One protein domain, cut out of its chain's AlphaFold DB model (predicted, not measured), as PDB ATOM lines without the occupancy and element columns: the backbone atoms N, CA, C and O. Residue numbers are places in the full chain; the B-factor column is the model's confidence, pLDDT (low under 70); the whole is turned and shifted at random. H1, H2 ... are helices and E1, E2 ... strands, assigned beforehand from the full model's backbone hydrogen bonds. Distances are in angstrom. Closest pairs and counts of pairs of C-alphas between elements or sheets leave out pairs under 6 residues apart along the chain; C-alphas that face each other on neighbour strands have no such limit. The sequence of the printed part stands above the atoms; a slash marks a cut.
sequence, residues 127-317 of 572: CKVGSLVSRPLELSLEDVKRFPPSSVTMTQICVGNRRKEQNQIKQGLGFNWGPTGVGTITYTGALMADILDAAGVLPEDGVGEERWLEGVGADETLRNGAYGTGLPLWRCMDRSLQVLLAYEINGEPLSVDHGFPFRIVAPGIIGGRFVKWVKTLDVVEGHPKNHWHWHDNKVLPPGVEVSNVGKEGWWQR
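Overview. This is residues 127 to 317 of the 572 residues of an uncharacterized protein of Chromera velia CCMP2878 (UniProt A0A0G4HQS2). Two strongly twisted sheets, one of five strands and one of four, come together where E8 nears E9, and H3 packs on both. From the four-stranded sheet the long E3 and E4 run as a two-stranded ribbon toward H2 and the loop of residues 170 to 181, while residues 296 to 317 after H5 make a long tail with no named element. The 191 printed residues hold, along the chain, E1 E2 H1 E3 H2 E4 H3 E5 E6 H4 E7 E8 E9 H5. The sheets are E2 E1 E9 E5 E6, mixed, and E3 E4 E7 E8, antiparallel; the class is mixed, helices and strands, with 86 residues in named elements, under half. The whole is compact, with a radius of gyration of the C-alphas of 17.4 A and spans of 50 by 42 by 32 A.

Along the chain. The larger sheet has E2, residues 137 to 140, E1, 127 to 131, E9, 278 to 285 and 19.9 A long, E5, 211 to 217 and 19.7 A, and E6, 228 to 232. E1 begins at C-alpha 127, (118.261, 101.460, 114.243). The other has E3, 149 to 157 and 23.6 A, E4, 182 to 191 and 23.4 A, E7, 244 to 249, and E8, 263 to 265. The helices are H1, 141 to 144, H2, 163 to 169, H3, 192 to 199, H4, 233 to 237, and H5, 291 to 295, which ends at (116.923, 77.666, 120.420).

Arrangement. E1 and E9 are parallel, with N 128 and O 279 2.9 A apart. E9 and E5 are antiparallel, with N 214 and O 282 at 2.9 A. E1 and E2 form a hairpin, with N 129 and O 137 at 2.9 A; so do E5 and E6, with N 213 and O 231 at 2.9 A. H3 is on this sheet at a height of 8.8 A, with H4 on the same face; they touch at the C-alphas of Ala 193 and Met 237, 4.3 A. H5 only grazes it. The C-alphas of Arg 263 in E8 and Val 278 in E9 are 5.6 A apart. In the other sheet the neighbour strands are antiparallel, and within hydrogen-bond range are N 150 and O 189 of E3 and E4 at 2.9 A, N 190 and O 245 of E4 and E7 at 3.1 A, and N 244 and O 265 of the hairpin E7 and E8 at 2.9 A. H3 stands up from this sheet, and H1 only grazes it. H2 is on neither sheet. Every O i to N i+4 pair is within hydrogen-bond range in H3, H4 and H5; H2 has 2 of 3, and H1 is too short for one.

Size, cuts and confidence. The C-alphas farthest apart, of Arg 135 and Ile 169, are 51.8 A apart. The printed part has no cut. The long links are H2 to E4, H3 to E5, E7 to E8 and E8 to E9. The mean pLDDT of the printed part is 96.2, and no printed residue is under 70.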
ATOM      1  N   CYS A 127     119.221 102.276 113.509       98.38
ATOM      2  CA  CYS A 127     118.261 101.460 114.243       98.38
ATOM      3  C   CYS A 127     116.831 101.794 113.808       98.38
ATOM      4  O   CYS A 127     116.429 102.956 113.876       98.38
ATOM      5  N   LYS A 128     116.042 100.797 113.405       98.75
ATOM      6  CA  LYS A 128     114.598 100.963 113.171       98.75
ATOM      7  C   LYS A 128     113.819 100.607 114.429       98.75
ATOM      8  O   LYS A 128     114.032  99.533 114.974       98.75
ATOM      9  N   VAL A 129     112.909 101.478 114.857       98.81
ATOM     10  CA  VAL A 129     111.988 101.224 115.976       98.81
ATOM     11  C   VAL A 129     110.575 101.107 115.417       98.81
ATOM     12  O   VAL A 129     110.124 102.031 114.733       98.81
ATOM     13  N   GLY A 130     109.899  99.982 115.650       98.00
ATOM     14  CA  GLY A 130     108.742  99.595 114.839       98.00
ATOM     15  C   GLY A 130     107.730  98.652 115.496       98.00
ATOM     16  O   GLY A 130     107.645  98.522 116.718       98.00
ATOM     17  N   SER A 131     106.923  98.027 114.635       97.00
ATOM     18  CA  SER A 131     105.782  97.170 114.975       97.00
ATOM     19  C   SER A 131     104.682  97.902 115.771       97.00
ATOM     20  O   SER A 131     104.023  98.767 115.193       97.00
ATOM     21  N   LEU A 132     104.444  97.598 117.056       96.69
ATOM     22  CA  LEU A 132     103.318  98.128 117.848       96.69
ATOM     23  C   LEU A 132     103.573  99.551 118.387       96.69
ATOM     24  O   LEU A 132     103.460  99.826 119.585       96.69
ATOM     25  N   VAL A 133     103.897 100.476 117.483       97.81
ATOM     26  CA  VAL A 133     104.188 101.890 117.762       97.81
ATOM     27  C   VAL A 133     103.406 102.811 116.819       97.81
ATOM     28  O   VAL A 133     103.177 102.489 115.655       97.81
ATOM     29  N   SER A 134     102.989 103.978 117.311       98.00
ATOM     30  CA  SER A 134     102.223 104.969 116.532       98.00
ATOM     31  C   SER A 134     103.092 105.830 115.608       98.00
ATOM     32  O   SER A 134     102.601 106.348 114.603       98.00
ATOM     33  N   ARG A 135     104.385 105.968 115.921       98.31
ATOM     34  CA  ARG A 135     105.379 106.711 115.141       98.31
ATOM     35  C   ARG A 135     106.668 105.886 115.018       98.31
ATOM     36  O   ARG A 135     107.563 106.046 115.846       98.31
ATOM     37  N   PRO A 136     106.793 105.026 113.991       98.44
ATOM     38  CA  PRO A 136     108.042 104.323 113.715       98.44
ATOM     39  C   PRO A 136     109.221 105.296 113.577       98.44
ATOM     40  O   PRO A 136     109.077 106.370 112.986       98.44
ATOM     41  N   LEU A 137     110.380 104.919 114.117       98.75
ATOM     42  CA  LEU A 137     111.600 105.732 114.099       98.75
ATOM     43  C   LEU A 137     112.692 105.045 113.272       98.75
ATOM     44  O   LEU A 137     112.766 103.819 113.214       98.75
ATOM     45  N   GLU A 138     113.584 105.837 112.682       98.50
ATOM     46  CA  GLU A 138     114.835 105.355 112.094       98.50
ATOM     47  C   GLU A 138     115.976 106.239 112.622       98.50
ATOM     48  O   GLU A 138     116.141 107.376 112.183       98.50
ATOM     49  N   LEU A 139     116.711 105.736 113.615       98.62
ATOM     50  CA  LEU A 139     117.672 106.489 114.420       98.62
ATOM     51  C   LEU A 139     119.108 106.224 113.952       98.62
ATOM     52  O   LEU A 139     119.552 105.074 113.944       98.62
ATOM     53  N   SER A 140     119.846 107.277 113.601       98.56
ATOM     54  CA  SER A 140     121.312 107.223 113.493       98.56
ATOM     55  C   SER A 140     121.972 107.265 114.880       98.56
ATOM     56  O   SER A 140     121.314 107.576 115.874       98.56
ATOM     57  N   LEU A 141     123.286 107.017 114.962       98.06
ATOM     58  CA  LEU A 141     124.044 107.196 116.211       98.06
ATOM     59  C   LEU A 141     123.866 108.612 116.799       98.06
ATOM     60  O   LEU A 141     123.669 108.760 118.004       98.06
ATOM     61  N   GLU A 142     123.861 109.639 115.948       97.94
ATOM     62  CA  GLU A 142     123.654 111.032 116.360       97.94
ATOM     63  C   GLU A 142     122.224 111.300 116.848       97.94
ATOM     64  O   GLU A 142     122.028 112.137 117.726       97.94
ATOM     65  N   ASP A 143     121.217 110.580 116.342       98.44
ATOM     66  CA  ASP A 143     119.848 110.683 116.861       98.44
ATOM     67  C   ASP A 143     119.716 110.007 118.231       98.44
ATOM     68  O   ASP A 143     119.077 110.561 119.125       98.44
ATOM     69  N   VAL A 144     120.372 108.856 118.440       98.44
ATOM     70  CA  VAL A 144     120.430 108.193 119.757       98.44
ATOM     71  C   VAL A 144     121.138 109.090 120.785       98.44
ATOM     72  O   VAL A 144     120.670 109.213 121.915       98.44
ATOM     73  N   LYS A 145     122.209 109.793 120.391       98.06
ATOM     74  CA  LYS A 145     122.934 110.751 121.249       98.06
ATOM     75  C   LYS A 145     122.161 112.036 121.592       98.06
ATOM     76  O   LYS A 145     122.599 112.775 122.469       98.06
ATOM     77  N   ARG A 146     121.019 112.315 120.946       98.31
ATOM     78  CA  ARG A 146     120.146 113.465 121.284       98.31
ATOM     79  C   ARG A 146     119.183 113.194 122.436       98.31
ATOM     80  O   ARG A 146     118.647 114.148 123.000       98.31
ATOM     81  N   PHE A 147     118.942 111.931 122.780       98.62
ATOM     82  CA  PHE A 147     118.227 111.589 124.008       98.62
ATOM     83  C   PHE A 147     119.101 111.921 125.230       98.62
ATOM     84  O   PHE A 147     120.329 111.899 125.115       98.62
ATOM     85  N   PRO A 148     118.512 112.214 126.407       98.44
ATOM     86  CA  PRO A 148     119.285 112.435 127.624       98.44
ATOM     87  C   PRO A 148     120.222 111.245 127.903       98.44
ATOM     88  O   PRO A 148     119.741 110.110 127.979       98.44
ATOM     89  N   PRO A 149     121.543 111.464 128.047       98.19
ATOM     90  CA  PRO A 149     122.477 110.375 128.286       98.19
ATOM     91  C   PRO A 149     122.233 109.772 129.670       98.19
ATOM     92  O   PRO A 149     122.142 110.480 130.676       98.19
ATOM     93  N   SER A 150     122.148 108.448 129.714       98.50
ATOM     94  CA  SER A 150     122.002 107.655 130.930       98.50
ATOM     95  C   SER A 150     123.133 106.641 130.998       98.50
ATOM     96  O   SER A 150     123.454 105.990 130.000       98.50
ATOM     97  N   SER A 151     123.731 106.509 132.179       98.12
ATOM     98  CA  SER A 151     124.839 105.591 132.427       98.12
ATOM     99  C   SER A 151     124.484 104.585 133.512       98.12
ATOM    100  O   SER A 151     123.868 104.935 134.522       98.12
ATOM    101  N   VAL A 152     124.909 103.335 133.331       98.00
ATOM    102  CA  VAL A 152     124.751 102.274 134.330       98.00
ATOM    103  C   VAL A 152     126.018 101.433 134.446       98.00
ATOM    104  O   VAL A 152     126.486 100.834 133.478       98.00
ATOM    105  N   THR A 153     126.574 101.382 135.656       98.44
ATOM    106  CA  THR A 153     127.646 100.448 136.010       98.44
ATOM    107  C   THR A 153     127.035  99.099 136.343       98.44
ATOM    108  O   THR A 153     126.215  99.004 137.258       98.44
ATOM    109  N   MET A 154     127.436  98.055 135.627       98.44
ATOM    110  CA  MET A 154     126.903  96.712 135.820       98.44
ATOM    111  C   MET A 154     127.916  95.623 135.475       98.44
ATOM    112  O   MET A 154     128.809  95.812 134.651       98.44
ATOM    113  N   THR A 155     127.730  94.453 136.076       98.56
ATOM    114  CA  THR A 155     128.387  93.220 135.659       98.56
ATOM    115  C   THR A 155     127.632  92.613 134.489       98.56
ATOM    116  O   THR A 155     126.451  92.291 134.590       98.56
ATOM    117  N   GLN A 156     128.332  92.438 133.377       98.31
ATOM    118  CA  GLN A 156     127.878  91.648 132.245       98.31
ATOM    119  C   GLN A 156     128.417  90.222 132.396       98.31
ATOM    120  O   GLN A 156     129.606  90.041 132.666       98.31
ATOM    121  N   ILE A 157     127.569  89.212 132.174       97.62
ATOM    122  CA  ILE A 157     127.973  87.798 132.209       97.62
ATOM    123  C   ILE A 157     127.574  87.067 130.934       97.62
ATOM    124  O   ILE A 157     126.480  87.260 130.391       97.62
ATOM    125  N   CYS A 158     128.446  86.172 130.476       98.00
ATOM    126  CA  CYS A 158     128.069  85.135 129.535       98.00
ATOM    127  C   CYS A 158     127.218  84.106 130.277       98.00
ATOM    128  O   CYS A 158     127.638  83.576 131.301       98.00
ATOM    129  N   VAL A 159     126.051  83.748 129.747       96.75
ATOM    130  CA  VAL A 159     125.197  82.714 130.362       96.75
ATOM    131  C   VAL A 159     125.867  81.329 130.411       96.75
ATOM    132  O   VAL A 159     125.471  80.459 131.182       96.75
ATOM    133  N   GLY A 160     126.898  81.133 129.582       97.31
ATOM    134  CA  GLY A 160     127.769  79.964 129.586       97.31
ATOM    135  C   GLY A 160     129.003  80.082 130.482       97.31
ATOM    136  O   GLY A 160     129.824  79.175 130.418       97.31
ATOM    137  N   ASN A 161     129.167  81.158 131.267       97.94
ATOM    138  CA  ASN A 161     130.238  81.274 132.263       97.94
ATOM    139  C   ASN A 161     130.261  80.008 133.133       97.94
ATOM    140  O   ASN A 161     129.204  79.483 133.495       97.94
ATOM    141  N   ARG A 162     131.459  79.497 133.431       96.56
ATOM    142  CA  ARG A 162     131.677  78.229 134.144       96.56
ATOM    143  C   ARG A 162     131.153  76.966 133.432       96.56
ATOM    144  O   ARG A 162     130.997  75.937 134.088       96.56
ATOM    145  N   ARG A 163     130.907  76.965 132.109       96.12
ATOM    146  CA  ARG A 163     130.451  75.753 131.379       96.12
ATOM    147  C   ARG A 163     131.442  74.585 131.442       96.12
ATOM    148  O   ARG A 163     130.994  73.439 131.499       96.12
ATOM    149  N   LYS A 164     132.759  74.843 131.424       92.81
ATOM    150  CA  LYS A 164     133.803  73.793 131.417       92.81
ATOM    151  C   LYS A 164     133.592  72.766 132.538       92.81
ATOM    152  O   LYS A 164     133.758  71.574 132.317       92.81
ATOM    153  N   GLU A 165     133.127  73.242 133.687       91.19
ATOM    154  CA  GLU A 165     132.770  72.461 134.873       91.19
ATOM    155  C   GLU A 165     131.658  71.424 134.617       91.19
ATOM    156  O   GLU A 165     131.779  70.276 135.030       91.19
ATOM    157  N   GLN A 166     130.593  71.784 133.886       90.75
ATOM    158  CA  GLN A 166     129.534  70.826 133.539       90.75
ATOM    159  C   GLN A 166     129.974  69.857 132.437       90.75
ATOM    160  O   GLN A 166     129.631  68.676 132.489       90.75
ATOM    161  N   ASN A 167     130.772  70.328 131.472       90.38
ATOM    162  CA  ASN A 167     131.291  69.485 130.392       90.38
ATOM    163  C   ASN A 167     132.273  68.402 130.888       90.38
ATOM    164  O   ASN A 167     132.402  67.375 130.227       90.38
ATOM    165  N   GLN A 168     132.913  68.587 132.052       84.94
ATOM    166  CA  GLN A 168     133.713  67.546 132.718       84.94
ATOM    167  C   GLN A 168     132.865  66.397 133.286       84.94
ATOM    168  O   GLN A 168     133.326  65.258 133.293       84.94
ATOM    169  N   ILE A 169     131.630  66.678 133.713       84.44
ATOM    170  CA  ILE A 169     130.675  65.666 134.190       84.44
ATOM    171  C   ILE A 169     130.056  64.934 132.994       84.44
ATOM    172  O   ILE A 169     130.055  63.706 132.928       84.44
ATOM    173  N   LYS A 170     129.527  65.695 132.028       86.94
ATOM    174  CA  LYS A 170     128.967  65.183 130.775       86.94
ATOM    175  C   LYS A 170     129.031  66.272 129.709       86.94
ATOM    176  O   LYS A 170     128.503  67.364 129.905       86.94
ATOM    177  N   GLN A 171     129.628  65.972 128.558       89.56
ATOM    178  CA  GLN A 171     129.726  66.923 127.449       89.56
ATOM    179  C   GLN A 171     128.328  67.343 126.956       89.56
ATOM    180  O   GLN A 171     127.553  66.512 126.480       89.56
ATOM    181  N   GLY A 172     128.021  68.637 127.061       91.19
ATOM    182  CA  GLY A 172     126.811  69.258 126.525       91.19
ATOM    183  C   GLY A 172     127.046  69.990 125.200       91.19
ATOM    184  O   GLY A 172     128.111  69.910 124.580       91.19
ATOM    185  N   LEU A 173     126.041  70.753 124.775       90.81
ATOM    186  CA  LEU A 173     126.101  71.663 123.636       90.81
ATOM    187  C   LEU A 173     126.725  73.001 124.061       90.81
ATOM    188  O   LEU A 173     126.046  73.895 124.564       90.81
ATOM    189  N   GLY A 174     128.029  73.158 123.834       90.12
ATOM    190  CA  GLY A 174     128.713  74.439 124.010       90.12
ATOM    191  C   GLY A 174     130.191  74.307 124.358       90.12
ATOM    192  O   GLY A 174     130.627  73.319 124.945       90.12
ATOM    193  N   PHE A 175     130.956  75.342 124.015       90.50
ATOM    194  CA  PHE A 175     132.391  75.430 124.285       90.50
ATOM    195  C   PHE A 175     132.700  75.842 125.738       90.50
ATOM    196  O   PHE A 175     131.861  76.414 126.445       90.50
ATOM    197  N   ASN A 176     133.921  75.520 126.166       93.62
ATOM    198  CA  ASN A 176     134.366  75.482 127.558       93.62
ATOM    199  C   ASN A 176     134.791  76.855 128.110       93.62
ATOM    200  O   ASN A 176     135.981  77.089 128.270       93.62
ATOM    201  N   TRP A 177     133.840  77.724 128.466       96.00
ATOM    202  CA  TRP A 177     134.147  78.867 129.343       96.00
ATOM    203  C   TRP A 177     134.692  78.380 130.687       96.00
ATOM    204  O   TRP A 177     134.106  77.478 131.306       96.00
ATOM    205  N   GLY A 178     135.770  79.010 131.143       94.25
ATOM    206  CA  GLY A 178     136.201  78.999 132.528       94.25
ATOM    207  C   GLY A 178     135.343  79.944 133.382       94.25
ATOM    208  O   GLY A 178     134.170  80.174 133.078       94.25
ATOM    209  N   PRO A 179     135.890  80.463 134.494       95.44
ATOM    210  CA  PRO A 179     135.179  81.346 135.413       95.44
ATOM    211  C   PRO A 179     135.249  82.830 135.027       95.44
ATOM    212  O   PRO A 179     134.831  83.667 135.828       95.44
ATOM    213  N   THR A 180     135.820  83.186 133.873       96.88
ATOM    214  CA  THR A 180     136.119  84.581 133.510       96.88
ATOM    215  C   THR A 180     135.255  85.118 132.367       96.88
ATOM    216  O   THR A 180     135.481  86.229 131.896       96.88
ATOM    217  N   GLY A 181     134.182  84.412 131.988       97.50
ATOM    218  CA  GLY A 181     133.120  84.898 131.093       97.50
ATOM    219  C   GLY A 181     132.228  85.982 131.720       97.50
ATOM    220  O   GLY A 181     131.000  85.880 131.674       97.50
ATOM    221  N   VAL A 182     132.841  86.980 132.357       98.25
ATOM    222  CA  VAL A 182     132.241  88.022 133.197       98.25
ATOM    223  C   VAL A 182     133.128  89.276 133.195       98.25
ATOM    224  O   VAL A 182     134.343  89.181 133.049       98.25
ATOM    225  N   GLY A 183     132.535  90.455 133.376       98.19
ATOM    226  CA  GLY A 183     133.259  91.695 133.674       98.19
ATOM    227  C   GLY A 183     132.303  92.810 134.095       98.19
ATOM    228  O   GLY A 183     131.115  92.753 133.777       98.19
ATOM    229  N   THR A 184     132.801  93.819 134.808       98.56
ATOM    230  CA  THR A 184     131.998  94.960 135.283       98.56
ATOM    231  C   THR A 184     132.409  96.226 134.571       98.56
ATOM    232  O   THR A 184     133.559  96.633 134.670       98.56
ATOM    233  N   ILE A 185     131.475  96.869 133.876       98.44
ATOM    234  CA  ILE A 185     131.742  98.075 133.091       98.44
ATOM    235  C   ILE A 185     130.615  99.096 133.264       98.44
ATOM    236  O   ILE A 185     129.538  98.764 133.762       98.44
ATOM    237  N   THR A 186     130.857 100.339 132.854       98.69
ATOM    238  CA  THR A 186     129.829 101.385 132.787       98.69
ATOM    239  C   THR A 186     129.359 101.554 131.351       98.69
ATOM    240  O   THR A 186     130.117 102.034 130.512       98.69
ATOM    241  N   TYR A 187     128.115 101.185 131.062       98.81
ATOM    242  CA  TYR A 187     127.478 101.507 129.786       98.81
ATOM    243  C   TYR A 187     126.935 102.934 129.812       98.81
ATOM    244  O   TYR A 187     126.346 103.325 130.819       98.81
ATOM    245  N   THR A 188     127.059 103.667 128.701       98.88
ATOM    246  CA  THR A 188     126.356 104.943 128.466       98.88
ATOM    247  C   THR A 188     125.523 104.851 127.187       98.88
ATOM    248  O   THR A 188     125.946 104.262 126.186       98.88
ATOM    249  N   GLY A 189     124.304 105.389 127.235       98.81
ATOM    250  CA  GLY A 189     123.317 105.259 126.168       98.81
ATOM    251  C   GLY A 189     122.091 106.144 126.339       98.81
ATOM    252  O   GLY A 189     121.985 106.920 127.288       98.81
ATOM    253  N   ALA A 190     121.134 105.973 125.432       98.88
ATOM    254  CA  ALA A 190     119.777 106.481 125.598       98.88
ATOM    255  C   ALA A 190     118.932 105.475 126.398       98.88
ATOM    256  O   ALA A 190     119.051 104.264 126.185       98.88
ATOM    257  N   LEU A 191     118.053 105.954 127.286       98.88
ATOM    258  CA  LEU A 191     117.067 105.097 127.954       98.88
ATOM    259  C   LEU A 191     116.099 104.505 126.924       98.88
ATOM    260  O   LEU A 191     115.494 105.232 126.135       98.88
ATOM    261  N   MET A 192     115.896 103.188 126.979       98.88
ATOM    262  CA  MET A 192     114.976 102.492 126.079       98.88
ATOM    263  C   MET A 192     113.540 103.015 126.229       98.88
ATOM    264  O   MET A 192     112.864 103.236 125.230       98.88
ATOM    265  N   ALA A 193     113.112 103.317 127.458       98.81
ATOM    266  CA  ALA A 193     111.821 103.939 127.742       98.81
ATOM    267  C   ALA A 193     111.625 105.283 127.015       98.81
ATOM    268  O   ALA A 193     110.536 105.550 126.519       98.81
ATOM    269  N   ASP A 194     112.667 106.117 126.907       98.81
ATOM    270  CA  ASP A 194     112.569 107.420 126.234       98.81
ATOM    271  C   ASP A 194     112.481 107.254 124.706       98.81
ATOM    272  O   ASP A 194     111.727 107.974 124.048       98.81
ATOM    273  N   ILE A 195     113.193 106.270 124.139       98.88
ATOM    274  CA  ILE A 195     113.076 105.883 122.722       98.88
ATOM    275  C   ILE A 195     111.667 105.352 122.423       98.88
ATOM    276  O   ILE A 195     111.069 105.721 121.411       98.88
ATOM    277  N   LEU A 196     111.126 104.501 123.295       98.75
ATOM    278  CA  LEU A 196     109.807 103.890 123.134       98.75
ATOM    279  C   LEU A 196     108.668 104.904 123.320       98.75
ATOM    280  O   LEU A 196     107.737 104.920 122.514       98.75
ATOM    281  N   ASP A 197     108.772 105.821 124.286       98.50
ATOM    282  CA  ASP A 197     107.849 106.957 124.413       98.50
ATOM    283  C   ASP A 197     107.932 107.884 123.184       98.50
ATOM    284  O   ASP A 197     106.911 108.368 122.693       98.50
ATOM    285  N   ALA A 198     109.126 108.079 122.607       98.62
ATOM    286  CA  ALA A 198     109.285 108.811 121.350       98.62
ATOM    287  C   ALA A 198     108.718 108.055 120.131       98.62
ATOM    288  O   ALA A 198     108.216 108.703 119.206       98.62
ATOM    289  N   ALA A 199     108.740 106.721 120.113       98.69
ATOM    290  CA  ALA A 199     108.043 105.924 119.102       98.69
ATOM    291  C   ALA A 199     106.516 105.900 119.335       98.69
ATOM    292  O   ALA A 199     105.736 105.657 118.413       98.69
ATOM    293  N   GLY A 200     106.076 106.193 120.560       98.19
ATOM    294  CA  GLY A 200     104.677 106.202 120.964       98.19
ATOM    295  C   GLY A 200     104.078 104.801 120.910       98.19
ATOM    296  O   GLY A 200     103.202 104.549 120.076       98.19
ATOM    297  N   VAL A 201     104.578 103.899 121.761       97.38
ATOM    298  CA  VAL A 201     104.051 102.534 121.952       97.38
ATOM    299  C   VAL A 201     102.523 102.550 122.034       97.38
ATOM    300  O   VAL A 201     101.933 103.354 122.757       97.38
ATOM    301  N   LEU A 202     101.873 101.674 121.265       93.62
ATOM    302  CA  LEU A 202     100.415 101.585 121.250       93.62
ATOM    303  C   LEU A 202      99.899 101.088 122.614       93.62
ATOM    304  O   LEU A 202     100.539 100.225 123.212       93.62
ATOM    305  N   PRO A 203      98.740 101.551 123.113       85.88
ATOM    306  CA  PRO A 203      98.173 101.034 124.358       85.88
ATOM    307  C   PRO A 203      97.969  99.512 124.336       85.88
ATOM    308  O   PRO A 203      97.707  98.920 123.283       85.88
ATOM    309  N   GLU A 204      98.081  98.878 125.498       83.75
ATOM    310  CA  GLU A 204      97.560  97.527 125.721       83.75
ATOM    311  C   GLU A 204      96.044  97.599 125.936       83.75
ATOM    312  O   GLU A 204      95.540  98.527 126.572       83.75
ATOM    313  N   ASP A 205      95.310  96.640 125.374       76.44
ATOM    314  CA  ASP A 205      93.855  96.517 125.529       76.44
ATOM    315  C   ASP A 205      93.453  95.609 126.707       76.44
ATOM    316  O   ASP A 205      92.271  95.511 127.037       76.44
ATOM    317  N   GLY A 206      94.437  94.978 127.359       71.69
ATOM    318  CA  GLY A 206      94.253  94.063 128.486       71.69
ATOM    319  C   GLY A 206      93.734  92.673 128.104       71.69
ATOM    320  O   GLY A 206      93.341  91.926 128.999       71.69
ATOM    321  N   VAL A 207      93.700  92.333 126.808       71.19
ATOM    322  CA  VAL A 207      93.168  91.052 126.296       71.19
ATOM    323  C   VAL A 207      94.216  90.260 125.496       71.19
ATOM    324  O   VAL A 207      94.107  89.035 125.424       71.19
ATOM    325  N   GLY A 208      95.221  90.931 124.924       74.56
ATOM    326  CA  GLY A 208      96.341  90.305 124.203       74.56
ATOM    327  C   GLY A 208      97.394  89.600 125.075       74.56
ATOM    328  O   GLY A 208      97.310  89.577 126.306       74.56
ATOM    329  N   GLU A 209      98.411  89.028 124.424       84.31
ATOM    330  CA  GLU A 209      99.577  88.433 125.106       84.31
ATOM    331  C   GLU A 209     100.502  89.508 125.718       84.31
ATOM    332  O   GLU A 209     100.497  90.666 125.291       84.31
ATOM    333  N   GLU A 210     101.349  89.129 126.693       92.06
ATOM    334  CA  GLU A 210     102.411  90.019 127.196       92.06
ATOM    335  C   GLU A 210     103.264  90.506 126.018       92.06
ATOM    336  O   GLU A 210     103.704  89.714 125.179       92.06
ATOM    337  N   ARG A 211     103.504  91.816 125.951       95.56
ATOM    338  CA  ARG A 211     104.301  92.410 124.880       95.56
ATOM    339  C   ARG A 211     105.786  92.376 125.193       95.56
ATOM    340  O   ARG A 211     106.215  92.534 126.335       95.56
ATOM    341  N   TRP A 212     106.579  92.234 124.141       98.00
ATOM    342  CA  TRP A 212     108.034  92.168 124.207       98.00
ATOM    343  C   TRP A 212     108.660  93.198 123.270       98.00
ATOM    344  O   TRP A 212     108.071  93.592 122.265       98.00
ATOM    345  N   LEU A 213     109.880  93.620 123.591       98.69
ATOM    346  CA  LEU A 213     110.750  94.331 122.664       98.69
ATOM    347  C   LEU A 213     111.701  93.315 122.026       98.69
ATOM    348  O   LEU A 213     112.615  92.839 122.701       98.69
ATOM    349  N   GLU A 214     111.496  92.971 120.754       98.75
ATOM    350  CA  GLU A 214     112.428  92.151 119.972       98.75
ATOM    351  C   GLU A 214     113.526  93.045 119.380       98.75
ATOM    352  O   GLU A 214     113.255  93.981 118.631       98.75
ATOM    353  N   GLY A 215     114.780  92.759 119.728       98.62
ATOM    354  CA  GLY A 215     115.952  93.349 119.094       98.62
ATOM    355  C   GLY A 215     116.581  92.375 118.109       98.62
ATOM    356  O   GLY A 215     116.747  91.198 118.438       98.62
ATOM    357  N   VAL A 216     116.989  92.862 116.937       98.75
ATOM    358  CA  VAL A 216     117.719  92.072 115.929       98.75
ATOM    359  C   VAL A 216     118.997  92.803 115.521       98.75
ATOM    360  O   VAL A 216     118.967  94.009 115.277       98.75
ATOM    361  N   GLY A 217     120.123  92.088 115.482       98.50
ATOM    362  CA  GLY A 217     121.437  92.595 115.085       98.50
ATOM    363  C   GLY A 217     121.652  92.661 113.568       98.50
ATOM    364  O   GLY A 217     120.796  92.275 112.773       98.50
ATOM    365  N   ALA A 218     122.820  93.158 113.165       97.81
ATOM    366  CA  ALA A 218     123.272  93.218 111.772       97.81
ATOM    367  C   ALA A 218     124.199  92.048 111.364       97.81
ATOM    368  O   ALA A 218     124.790  92.076 110.287       97.81
ATOM    369  N   ASP A 219     124.332  91.014 112.199       94.25
ATOM    370  CA  ASP A 219     125.125  89.800 111.957       94.25
ATOM    371  C   ASP A 219     124.391  88.790 111.045       94.25
ATOM    372  O   ASP A 219     124.174  87.621 111.367       94.25
ATOM    373  N   GLU A 220     123.991  89.261 109.861       90.12
ATOM    374  CA  GLU A 220     123.116  88.549 108.912       90.12
ATOM    375  C   GLU A 220     123.738  87.289 108.278       90.12
ATOM    376  O   GLU A 220     123.018  86.483 107.691       90.12
ATOM    377  N   THR A 221     125.051  87.079 108.413       86.19
ATOM    378  CA  THR A 221     125.770  85.901 107.883       86.19
ATOM    379  C   THR A 221     125.528  84.617 108.686       86.19
ATOM    380  O   THR A 221     125.940  83.528 108.274       86.19
ATOM    381  N   LEU A 222     124.844  84.716 109.827       90.00
ATOM    382  CA  LEU A 222     124.476  83.585 110.669       90.00
ATOM    383  C   LEU A 222     123.553  82.583 109.955       90.00
ATOM    384  O   LEU A 222     122.532  82.935 109.367       90.00
ATOM    385  N   ARG A 223     123.855  81.284 110.108       87.94
ATOM    386  CA  ARG A 223     123.134  80.163 109.462       87.94
ATOM    387  C   ARG A 223     121.610  80.182 109.657       87.94
ATOM    388  O   ARG A 223     120.890  79.707 108.784       87.94
ATOM    389  N   ASN A 224     121.140  80.686 110.797       91.50
ATOM    390  CA  ASN A 224     119.724  80.712 111.173       91.50
ATOM    391  C   ASN A 224     119.142  82.142 111.136       91.50
ATOM    392  O   ASN A 224     118.158  82.419 111.818       91.50
ATOM    393  N   GLY A 225     119.755  83.038 110.352       94.62
ATOM    394  CA  GLY A 225     119.458  84.471 110.331       94.62
ATOM    395  C   GLY A 225     120.157  85.240 111.456       94.62
ATOM    396  O   GLY A 225     120.701  84.636 112.387       94.62
ATOM    397  N   ALA A 226     120.134  86.573 111.347       97.38
ATOM    398  CA  ALA A 226     120.755  87.499 112.295       97.38
ATOM    399  C   ALA A 226     120.341  87.235 113.750       97.38
ATOM    400  O   ALA A 226     119.225  86.769 114.029       97.38
ATOM    401  N   TYR A 227     121.238  87.549 114.684       98.62
ATOM    402  CA  TYR A 227     120.995  87.303 116.092       98.62
ATOM    403  C   TYR A 227     119.877  88.210 116.595       98.62
ATOM    404  O   TYR A 227     119.945  89.433 116.475       98.62
ATOM    405  N   GLY A 228     118.846  87.612 117.184       98.50
ATOM    406  CA  GLY A 228     117.737  88.363 117.744       98.50
ATOM    407  C   GLY A 228     117.094  87.667 118.929       98.50
ATOM    408  O   GLY A 228     117.079  86.445 119.057       98.50
ATOM    409  N   THR A 229     116.603  88.483 119.845       98.69
ATOM    410  CA  THR A 229     115.947  88.076 121.087       98.69
ATOM    411  C   THR A 229     115.270  89.311 121.668       98.69
ATOM    412  O   THR A 229     115.502  90.420 121.197       98.69
ATOM    413  N   GLY A 230     114.474  89.156 122.721       98.00
ATOM    414  CA  GLY A 230     113.851  90.301 123.369       98.00
ATOM    415  C   GLY A 230     113.918  90.317 124.882       98.00
ATOM    416  O   GLY A 230     114.469  89.418 125.524       98.00
ATOM    417  N   LEU A 231     113.321  91.383 125.402       98.62
ATOM    418  CA  LEU A 231     113.024  91.642 126.805       98.62
ATOM    419  C   LEU A 231     111.507  91.892 126.932       98.62
ATOM    420  O   LEU A 231     110.927  92.442 125.990       98.62
ATOM    421  N   PRO A 232     110.864  91.555 128.064       97.62
ATOM    422  CA  PRO A 232     109.491  91.973 128.334       97.62
ATOM    423  C   PRO A 232     109.360  93.496 128.246       97.62
ATOM    424  O   PRO A 232     110.209  94.225 128.769       97.62
ATOM    425  N   LEU A 233     108.300  93.992 127.605       97.81
ATOM    426  CA  LEU A 233     108.137  95.418 127.312       97.81
ATOM    427  C   LEU A 233     108.112  96.268 128.588       97.81
ATOM    428  O   LEU A 233     108.753  97.320 128.630       97.81
ATOM    429  N   TRP A 234     107.459  95.791 129.654       96.56
ATOM    430  CA  TRP A 234     107.412  96.484 130.949       96.56
ATOM    431  C   TRP A 234     108.812  96.812 131.486       96.56
ATOM    432  O   TRP A 234     109.031  97.892 132.034       96.56
ATOM    433  N   ARG A 235     109.788  95.923 131.255       97.50
ATOM    434  CA  ARG A 235     111.178  96.084 131.698       97.50
ATOM    435  C   ARG A 235     111.921  97.147 130.896       97.50
ATOM    436  O   ARG A 235     112.777  97.834 131.442       97.50
ATOM    437  N   CYS A 236     111.586  97.294 129.616       98.50
ATOM    438  CA  CYS A 236     112.107  98.354 128.754       98.50
ATOM    439  C   CYS A 236     111.494  99.728 129.069       98.50
ATOM    440  O   CYS A 236     112.173 100.736 128.887       98.50
ATOM    441  N   MET A 237     110.244  99.762 129.547       98.12
ATOM    442  CA  MET A 237     109.537 100.990 129.938       98.12
ATOM    443  C   MET A 237     109.886 101.469 131.359       98.12
ATOM    444  O   MET A 237     109.810 102.669 131.638       98.12
ATOM    445  N   ASP A 238     110.299 100.572 132.262       97.62
ATOM    446  CA  ASP A 238     110.740 100.941 133.610       97.62
ATOM    447  C   ASP A 238     112.121 101.622 133.596       97.62
ATOM    448  O   ASP A 238     113.188 100.999 133.619       97.62
ATOM    449  N   ARG A 239     112.089 102.957 133.636       97.69
ATOM    450  CA  ARG A 239     113.268 103.831 133.734       97.69
ATOM    451  C   ARG A 239     114.163 103.528 134.941       97.69
ATOM    452  O   ARG A 239     115.357 103.822 134.887       97.69
ATOM    453  N   SER A 240     113.633 102.941 136.018       95.31
ATOM    454  CA  SER A 240     114.412 102.613 137.221       95.31
ATOM    455  C   SER A 240     115.375 101.438 137.016       95.31
ATOM    456  O   SER A 240     116.392 101.370 137.717       95.31
ATOM    457  N   LEU A 241     115.091 100.577 136.029       96.50
ATOM    458  CA  LEU A 241     115.909  99.428 135.632       96.50
ATOM    459  C   LEU A 241     116.986  99.782 134.597       96.50
ATOM    460  O   LEU A 241     117.839  98.949 134.316       96.50
ATOM    461  N   GLN A 242     116.975 101.009 134.061       96.94
ATOM    462  CA  GLN A 242     118.002 101.545 133.156       96.94
ATOM    463  C   GLN A 242     118.343 100.618 131.971       96.94
ATOM    464  O   GLN A 242     119.513 100.393 131.666       96.94
ATOM    465  N   VAL A 243     117.330 100.085 131.280       98.81
ATOM    466  CA  VAL A 243     117.541  99.439 129.973       98.81
ATOM    467  C   VAL A 243     117.986 100.508 128.971       98.81
ATOM    468  O   VAL A 243     117.315 101.532 128.828       98.81
ATOM    469  N   LEU A 244     119.111 100.284 128.286       98.94
ATOM    470  CA  LEU A 244     119.722 101.252 127.368       98.94
ATOM    471  C   LEU A 244     119.788 100.728 125.933       98.94
ATOM    472  O   LEU A 244     120.025  99.540 125.701       98.94
ATOM    473  N   LEU A 245     119.703 101.658 124.980       98.88
ATOM    474  CA  LEU A 245     120.421 101.549 123.711       98.88
ATOM    475  C   LEU A 245     121.779 102.244 123.908       98.88
ATOM    476  O   LEU A 245     121.881 103.471 123.847       98.88
ATOM    477  N   ALA A 246     122.795 101.456 124.255       98.88
ATOM    478  CA  ALA A 246     124.124 101.930 124.632       98.88
ATOM    479  C   ALA A 246     125.034 102.118 123.416       98.88
ATOM    480  O   ALA A 246     124.998 101.300 122.499       98.88
ATOM    481  N   TYR A 247     125.870 103.158 123.448       98.75
ATOM    482  CA  TYR A 247     126.861 103.498 122.413       98.75
ATOM    483  C   TYR A 247     128.294 103.660 122.959       98.75
ATOM    484  O   TYR A 247     129.239 103.804 122.183       98.75
ATOM    485  N   GLU A 248     128.473 103.580 124.280       98.62
ATOM    486  CA  GLU A 248     129.757 103.724 124.978       98.62
ATOM    487  C   GLU A 248     129.925 102.670 126.089       98.62
ATOM    488  O   GLU A 248     128.953 102.289 126.753       98.62
ATOM    489  N   ILE A 249     131.174 102.245 126.314       98.38
ATOM    490  CA  ILE A 249     131.650 101.467 127.468       98.38
ATOM    491  C   ILE A 249     132.774 102.262 128.142       98.38
ATOM    492  O   ILE A 249     133.751 102.642 127.507       98.38
ATOM    493  N   ASN A 250     132.660 102.477 129.454       98.00
ATOM    494  CA  ASN A 250     133.646 103.169 130.294       98.00
ATOM    495  C   ASN A 250     134.020 104.590 129.807       98.00
ATOM    496  O   ASN A 250     135.092 105.086 130.140       98.00
ATOM    497  N   GLY A 251     133.130 105.255 129.060       97.88
ATOM    498  CA  GLY A 251     133.351 106.588 128.479       97.88
ATOM    499  C   GLY A 251     133.991 106.589 127.086       97.88
ATOM    500  O   GLY A 251     134.086 107.646 126.474       97.88
ATOM    501  N   GLU A 252     134.371 105.420 126.568       97.38
ATOM    502  CA  GLU A 252     134.860 105.240 125.200       97.38
ATOM    503  C   GLU A 252     133.762 104.632 124.310       97.38
ATOM    504  O   GLU A 252     132.903 103.898 124.817       97.38
ATOM    505  N   PRO A 253     133.768 104.872 122.985       97.62
ATOM    506  CA  PRO A 253     132.862 104.195 122.062       97.62
ATOM    507  C   PRO A 253     132.904 102.669 122.219       97.62
ATOM    508  O   PRO A 253     133.935 102.090 122.584       97.62
ATOM    509  N   LEU A 254     131.792 101.996 121.909       98.00
ATOM    510  CA  LEU A 254     131.796 100.534 121.803       98.00
ATOM    511  C   LEU A 254     132.892 100.066 120.837       98.00
ATOM    512  O   LEU A 254     133.061 100.626 119.755       98.00
ATOM    513  N   SER A 255     133.585  98.986 121.186       96.69
ATOM    514  CA  SER A 255     134.395  98.245 120.227       96.69
ATOM    515  C   SER A 255     133.494  97.480 119.254       96.69
ATOM    516  O   SER A 255     132.313  97.219 119.519       96.69
ATOM    517  N   VAL A 256     134.068  97.063 118.124       95.56
ATOM    518  CA  VAL A 256     133.390  96.197 117.152       95.56
ATOM    519  C   VAL A 256     132.848  94.935 117.829       95.56
ATOM    520  O   VAL A 256     131.663  94.647 117.705       95.56
ATOM    521  N   ASP A 257     133.666  94.221 118.607       95.62
ATOM    522  CA  ASP A 257     133.247  92.996 119.302       95.62
ATOM    523  C   ASP A 257     132.166  93.231 120.372       95.62
ATOM    524  O   ASP A 257     131.386  92.320 120.667       95.62
ATOM    525  N   HIS A 258     132.069  94.443 120.926       97.88
ATOM    526  CA  HIS A 258     131.053  94.809 121.921       97.88
ATOM    527  C   HIS A 258     129.816  95.495 121.336       97.88
ATOM    528  O   HIS A 258     128.891  95.798 122.084       97.88
ATOM    529  N   GLY A 259     129.720  95.624 120.009       97.81
ATOM    530  CA  GLY A 259     128.472  95.967 119.324       97.81
ATOM    531  C   GLY A 259     128.395  97.356 118.701       97.81
ATOM    532  O   GLY A 259     127.283  97.838 118.501       97.81
ATOM    533  N   PHE A 260     129.530  97.992 118.398       97.31
ATOM    534  CA  PHE A 260     129.587  99.275 117.688       97.31
ATOM    535  C   PHE A 260     128.679  99.322 116.437       97.31
ATOM    536  O   PHE A 260     128.718  98.386 115.640       97.31
ATOM    537  N   PRO A 261     127.898 100.396 116.202       97.75
ATOM    538  CA  PRO A 261     127.856 101.639 116.977       97.75
ATOM    539  C   PRO A 261     126.932 101.614 118.203       97.75
ATOM    540  O   PRO A 261     127.078 102.481 119.061       97.75
ATOM    541  N   PHE A 262     125.996 100.664 118.316       96.12
ATOM    542  CA  PHE A 262     125.108 100.570 119.480       96.12
ATOM    543  C   PHE A 262     124.525  99.169 119.737       96.12
ATOM    544  O   PHE A 262     124.276  98.374 118.821       96.12
ATOM    545  N   ARG A 263     124.264  98.890 121.021       98.75
ATOM    546  CA  ARG A 263     123.746  97.614 121.540       98.75
ATOM    547  C   ARG A 263     122.602  97.803 122.543       98.75
ATOM    548  O   ARG A 263     122.541  98.824 123.223       98.75
ATOM    549  N   ILE A 264     121.757  96.787 122.716       98.81
ATOM    550  CA  ILE A 264     120.842  96.704 123.869       98.81
ATOM    551  C   ILE A 264     121.647  96.344 125.121       98.81
ATOM    552  O   ILE A 264     122.532  95.489 125.059       98.81
ATOM    553  N   VAL A 265     121.304  96.945 126.262       98.62
ATOM    554  CA  VAL A 265     121.828  96.611 127.597       98.62
ATOM    555  C   VAL A 265     120.673  96.573 128.594       98.62
ATOM    556  O   VAL A 265     119.850  97.484 128.597       98.62
ATOM    557  N   ALA A 266     120.622  95.559 129.463       98.44
ATOM    558  CA  ALA A 266     119.652  95.481 130.557       98.44
ATOM    559  C   ALA A 266     120.325  95.005 131.864       98.44
ATOM    560  O   ALA A 266     120.714  93.842 131.962       98.44
ATOM    561  N   PRO A 267     120.473  95.866 132.882       98.19
ATOM    562  CA  PRO A 267     121.032  95.486 134.178       98.19
ATOM    563  C   PRO A 267     120.327  94.286 134.838       98.19
ATOM    564  O   PRO A 267     119.111  94.112 134.730       98.19
ATOM    565  N   GLY A 268     121.101  93.429 135.514       97.25
ATOM    566  CA  GLY A 268     120.598  92.232 136.211       97.25
ATOM    567  C   GLY A 268     120.294  91.010 135.322       97.25
ATOM    568  O   GLY A 268     120.094  89.917 135.857       97.25
ATOM    569  N   ILE A 269     120.296  91.180 133.995       98.25
ATOM    570  CA  ILE A 269     119.956  90.169 132.980       98.25
ATOM    571  C   ILE A 269     121.217  89.535 132.369       98.25
ATOM    572  O   ILE A 269     122.284  90.145 132.321       98.25
ATOM    573  N   ILE A 270     121.099  88.306 131.853       98.38
ATOM    574  CA  ILE A 270     122.184  87.644 131.115       98.38
ATOM    575  C   ILE A 270     122.608  88.410 129.846       98.38
ATOM    576  O   ILE A 270     121.778  88.885 129.067       98.38
ATOM    577  N   GLY A 271     123.911  88.416 129.539       98.12
ATOM    578  CA  GLY A 271     124.448  89.089 128.347       98.12
ATOM    579  C   GLY A 271     123.909  88.552 127.010       98.12
ATOM    580  O   GLY A 271     124.009  89.230 125.991       98.12
ATOM    581  N   GLY A 272     123.276  87.372 127.004       98.06
ATOM    582  CA  GLY A 272     122.576  86.823 125.838       98.06
ATOM    583  C   GLY A 272     121.385  87.668 125.363       98.06
ATOM    584  O   GLY A 272     121.020  87.571 124.194       98.06
ATOM    585  N   ARG A 273     120.799  88.527 126.214       98.62
ATOM    586  CA  ARG A 273     119.731  89.464 125.806       98.62
ATOM    587  C   ARG A 273     120.262  90.809 125.287       98.62
ATOM    588  O   ARG A 273     119.485  91.626 124.806       98.62
ATOM    589  N   PHE A 274     121.574  91.046 125.354       98.50
ATOM    590  CA  PHE A 274     122.200  92.326 125.000       98.50
ATOM    591  C   PHE A 274     122.602  92.332 123.525       98.50
ATOM    592  O   PHE A 274     123.794  92.278 123.201       98.50
ATOM    593  N   VAL A 275     121.597  92.337 122.640       98.81
ATOM    594  CA  VAL A 275     121.769  92.314 121.177       98.81
ATOM    595  C   VAL A 275     122.762  93.395 120.755       98.81
ATOM    596  O   VAL A 275     122.606  94.564 121.106       98.81
ATOM    597  N   LYS A 276     123.805  92.983 120.034       98.81
ATOM    598  CA  LYS A 276     124.873  93.842 119.508       98.81
ATOM    599  C   LYS A 276     124.555  94.263 118.080       98.81
ATOM    600  O   LYS A 276     123.781  93.580 117.412       98.81
ATOM    601  N   TRP A 277     125.185  95.343 117.608       98.50
ATOM    602  CA  TRP A 277     125.071  95.784 116.212       98.50
ATOM    603  C   TRP A 277     123.605  95.998 115.797       98.50
ATOM    604  O   TRP A 277     123.191  95.567 114.722       98.50
ATOM    605  N   VAL A 278     122.792  96.562 116.698       98.62
ATOM    606  CA  VAL A 278     121.321  96.515 116.602       98.62
ATOM    607  C   VAL A 278     120.855  97.155 115.299       98.62
ATOM    608  O   VAL A 278     121.299  98.238 114.938       98.62
ATOM    609  N   LYS A 279     119.939  96.496 114.597       98.25
ATOM    610  CA  LYS A 279     119.347  96.944 113.335       98.25
ATOM    611  C   LYS A 279     117.858  97.250 113.489       98.25
ATOM    612  O   LYS A 279     117.399  98.260 112.956       98.25
ATOM    613  N   THR A 280     117.122  96.443 114.257       98.69
ATOM    614  CA  THR A 280     115.716  96.721 114.604       98.69
ATOM    615  C   THR A 280     115.423  96.547 116.094       98.69
ATOM    616  O   THR A 280     116.133  95.826 116.801       98.69
ATOM    617  N   LEU A 281     114.391  97.261 116.549       98.88
ATOM    618  CA  LEU A 281     113.783  97.260 117.876       98.88
ATOM    619  C   LEU A 281     112.260  97.288 117.685       98.88
ATOM    620  O   LEU A 281     111.654  98.351 117.544       98.88
ATOM    621  N   ASP A 282     111.638  96.119 117.637       98.69
ATOM    622  CA  ASP A 282     110.223  95.975 117.309       98.69
ATOM    623  C   ASP A 282     109.413  95.614 118.558       98.69
ATOM    624  O   ASP A 282     109.720  94.650 119.263       98.69
ATOM    625  N   VAL A 283     108.362  96.389 118.846       98.44
ATOM    626  CA  VAL A 283     107.418  96.048 119.922       98.44
ATOM    627  C   VAL A 283     106.433  95.021 119.380       98.44
ATOM    628  O   VAL A 283     105.656  95.321 118.470       98.44
ATOM    629  N   VAL A 284     106.464  93.807 119.915       96.94
ATOM    630  CA  VAL A 284     105.682  92.663 119.435       96.94
ATOM    631  C   VAL A 284     104.707  92.171 120.500       96.94
ATOM    632  O   VAL A 284     104.924  92.352 121.697       96.94
ATOM    633  N   GLU A 285     103.614  91.563 120.050       94.81
ATOM    634  CA  GLU A 285     102.718  90.785 120.903       94.81
ATOM    635  C   GLU A 285     103.269  89.363 121.048       94.81
ATOM    636  O   GLU A 285     103.676  88.750 120.051       94.81
ATOM    637  N   GLY A 286     103.297  88.869 122.286       94.19
ATOM    638  CA  GLY A 286     103.887  87.584 122.625       94.19
ATOM    639  C   GLY A 286     105.414  87.594 122.602       94.19
ATOM    640  O   GLY A 286     106.077  88.624 122.451       94.19
ATOM    641  N   HIS A 287     105.992  86.402 122.744       96.06
ATOM    642  CA  HIS A 287     107.440  86.226 122.701       96.06
ATOM    643  C   HIS A 287     108.036  86.560 121.310       96.06
ATOM    644  O   HIS A 287     107.451  86.197 120.284       96.06
ATOM    645  N   PRO A 288     109.253  87.142 121.265       96.94
ATOM    646  CA  PRO A 288     110.076  87.302 120.062       96.94
ATOM    647  C   PRO A 288     110.105  86.040 119.191       96.94
ATOM    648  O   PRO A 288     110.256  84.926 119.701       96.94
ATOM    649  N   LYS A 289     109.983  86.193 117.868       95.06
ATOM    650  CA  LYS A 289     109.892  85.059 116.925       95.06
ATOM    651  C   LYS A 289     111.251  84.619 116.382       95.06
ATOM    652  O   LYS A 289     111.334  83.571 115.739       95.06
ATOM    653  N   ASN A 290     112.315  85.378 116.644       97.94
ATOM    654  CA  ASN A 290     113.664  85.039 116.209       97.94
ATOM    655  C   ASN A 290     114.123  83.664 116.744       97.94
ATOM    656  O   ASN A 290     113.952  83.331 117.919       97.94
ATOM    657  N   HIS A 291     114.764  82.874 115.876       97.38
ATOM    658  CA  HIS A 291     115.286  81.539 116.186       97.38
ATOM    659  C   HIS A 291     116.127  81.496 117.474       97.38
ATOM    660  O   HIS A 291     115.970  80.586 118.291       97.38
ATOM    661  N   TRP A 292     117.001  82.483 117.671       97.69
ATOM    662  CA  TRP A 292     117.947  82.532 118.784       97.69
ATOM    663  C   TRP A 292     117.288  82.835 120.141       97.69
ATOM    664  O   TRP A 292     117.873  82.539 121.182       97.69
ATOM    665  N   HIS A 293     116.051  83.344 120.152       98.31
ATOM    666  CA  HIS A 293     115.252  83.479 121.373       98.31
ATOM    667  C   HIS A 293     114.783  82.114 121.913       98.31
ATOM    668  O   HIS A 293     114.723  81.911 123.127       98.31
ATOM    669  N   TRP A 294     114.483  81.171 121.012       98.00
ATOM    670  CA  TRP A 294     113.895  79.866 121.340       98.00
ATOM    671  C   TRP A 294     114.909  78.723 121.423       98.00
ATOM    672  O   TRP A 294     114.733  77.818 122.238       98.00
ATOM    673  N   HIS A 295     115.955  78.759 120.593       96.94
ATOM    674  CA  HIS A 295     116.923  77.666 120.420       96.94
ATOM    675  C   HIS A 295     118.284  77.892 121.107       96.94
ATOM    676  O   HIS A 295     119.195  77.082 120.944       96.94
ATOM    677  N   ASP A 296     118.429  78.972 121.877       96.88
ATOM    678  CA  ASP A 296     119.622  79.296 122.667       96.88
ATOM    679  C   ASP A 296     119.205  79.974 123.992       96.88
ATOM    680  O   ASP A 296     118.041  80.330 124.181       96.88
ATOM    681  N   ASN A 297     120.148  80.168 124.918       98.12
ATOM    682  CA  ASN A 297     119.932  80.854 126.202       98.12
ATOM    683  C   ASN A 297     118.779  80.259 127.052       98.12
ATOM    684  O   ASN A 297     117.902  80.998 127.524       98.12
ATOM    685  N   LYS A 298     118.788  78.929 127.256       97.94
ATOM    686  CA  LYS A 298     117.821  78.187 128.092       97.94
ATOM    687  C   LYS A 298     118.485  77.294 129.146       97.94
ATOM    688  O   LYS A 298     119.504  76.672 128.862       97.94
ATOM    689  N   VAL A 299     117.873  77.165 130.329       98.00
ATOM    690  CA  VAL A 299     118.190  76.078 131.282       98.00
ATOM    691  C   VAL A 299     117.102  75.020 131.158       98.00
ATOM    692  O   VAL A 299     116.032  75.143 131.746       98.00
ATOM    693  N   LEU A 300     117.365  73.991 130.357       97.81
ATOM    694  CA  LEU A 300     116.448  72.862 130.196       97.81
ATOM    695  C   LEU A 300     116.596  71.876 131.373       97.81
ATOM    696  O   LEU A 300     117.701  71.767 131.916       97.81
ATOM    697  N   PRO A 301     115.535  71.145 131.765       96.88
ATOM    698  CA  PRO A 301     115.606  70.183 132.863       96.88
ATOM    699  C   PRO A 301     116.681  69.094 132.670       96.88
ATOM    700  O   PRO A 301     116.952  68.691 131.533       96.88
ATOM    701  N   PRO A 302     117.256  68.552 133.762       91.31
ATOM    702  CA  PRO A 302     118.100  67.362 133.698       91.31
ATOM    703  C   PRO A 302     117.378  66.203 132.997       91.31
ATOM    704  O   PRO A 302     116.211  65.934 133.276       91.31
ATOM    705  N   GLY A 303     118.073  65.521 132.084       91.44
ATOM    706  CA  GLY A 303     117.500  64.470 131.232       91.44
ATOM    707  C   GLY A 303     117.009  64.946 129.858       91.44
ATOM    708  O   GLY A 303     116.680  64.112 129.016       91.44
ATOM    709  N   VAL A 304     117.008  66.257 129.582       96.94
ATOM    710  CA  VAL A 304     116.881  66.762 128.206       96.94
ATOM    711  C   VAL A 304     118.240  66.687 127.510       96.94
ATOM    712  O   VAL A 304     119.236  67.223 127.994       96.94
ATOM    713  N   GLU A 305     118.285  66.017 126.361       95.44
ATOM    714  CA  GLU A 305     119.500  65.681 125.616       95.44
ATOM    715  C   GLU A 305     119.333  65.940 124.110       95.44
ATOM    716  O   GLU A 305     118.227  66.128 123.608       95.44
ATOM    717  N   VAL A 306     120.429  65.909 123.342       95.19
ATOM    718  CA  VAL A 306     120.396  66.101 121.872       95.19
ATOM    719  C   VAL A 306     119.402  65.146 121.188       95.19
ATOM    720  O   VAL A 306     118.738  65.517 120.220       95.19
ATOM    721  N   SER A 307     119.260  63.930 121.720       95.56
ATOM    722  CA  SER A 307     118.409  62.858 121.193       95.56
ATOM    723  C   SER A 307     116.900  63.124 121.298       95.56
ATOM    724  O   SER A 307     116.150  62.570 120.480       95.56
ATOM    725  N   ASN A 308     116.457  63.951 122.259       96.69
ATOM    726  CA  ASN A 308     115.042  64.226 122.532       96.69
ATOM    727  C   ASN A 308     114.646  65.715 122.534       96.69
ATOM    728  O   ASN A 308     113.474  66.003 122.294       96.69
ATOM    729  N   VAL A 309     115.583  66.659 122.690       97.31
ATOM    730  CA  VAL A 309     115.302  68.106 122.802       97.31
ATOM    731  C   VAL A 309     114.399  68.644 121.680       97.31
ATOM    732  O   VAL A 309     113.480  69.420 121.932       97.31
ATOM    733  N   GLY A 310     114.612  68.183 120.441       96.12
ATOM    734  CA  GLY A 310     113.761  68.528 119.298       96.12
ATOM    735  C   GLY A 310     112.478  67.696 119.188       96.12
ATOM    736  O   GLY A 310     111.459  68.219 118.751       96.12
ATOM    737  N   LYS A 311     112.505  66.416 119.586       96.56
ATOM    738  CA  LYS A 311     111.367  65.483 119.446       96.56
ATOM    739  C   LYS A 311     110.255  65.755 120.461       96.56
ATOM    740  O   LYS A 311     109.086  65.582 120.144       96.56
ATOM    741  N   GLU A 312     110.626  66.191 121.660       97.56
ATOM    742  CA  GLU A 312     109.716  66.488 122.777       97.56
ATOM    743  C   GLU A 312     109.361  67.991 122.887       97.56
ATOM    744  O   GLU A 312     108.751  68.429 123.868       97.56
ATOM    745  N   GLY A 313     109.749  68.796 121.886       97.25
ATOM    746  CA  GLY A 313     109.373  70.211 121.774       97.25
ATOM    747  C   GLY A 313     109.976  71.132 122.842       97.25
ATOM    748  O   GLY A 313     109.405  72.180 123.138       97.25
ATOM    749  N   TRP A 314     111.109  70.768 123.451       98.06
ATOM    750  CA  TRP A 314     111.714  71.542 124.547       98.06
ATOM    751  C   TRP A 314     112.147  72.954 124.128       98.06
ATOM    752  O   TRP A 314     112.111  73.878 124.939       98.06
ATOM    753  N   TRP A 315     112.490  73.156 122.854       97.31
ATOM    754  CA  TRP A 315     112.812  74.487 122.332       97.31
ATOM    755  C   TRP A 315     111.621  75.448 122.348       97.31
ATOM    756  O   TRP A 315     111.831  76.641 122.523       97.31
ATOM    757  N   GLN A 316     110.385  74.955 122.240       96.62
ATOM    758  CA  GLN A 316     109.160  75.766 122.176       96.62
ATOM    759  C   GLN A 316     108.609  76.151 123.559       96.62
ATOM    760  O   GLN A 316     107.575  76.804 123.649       96.62
ATOM    761  N   ARG A 317     109.286  75.761 124.644       97.50
ATOM    762  CA  ARG A 317     108.850  76.000 126.025       97.50
ATOM    763  C   ARG A 317     109.440  77.304 126.582       97.50
ATOM    764  O   ARG A 317     110.671  77.372 126.719       97.50
TER     765      ARG A 317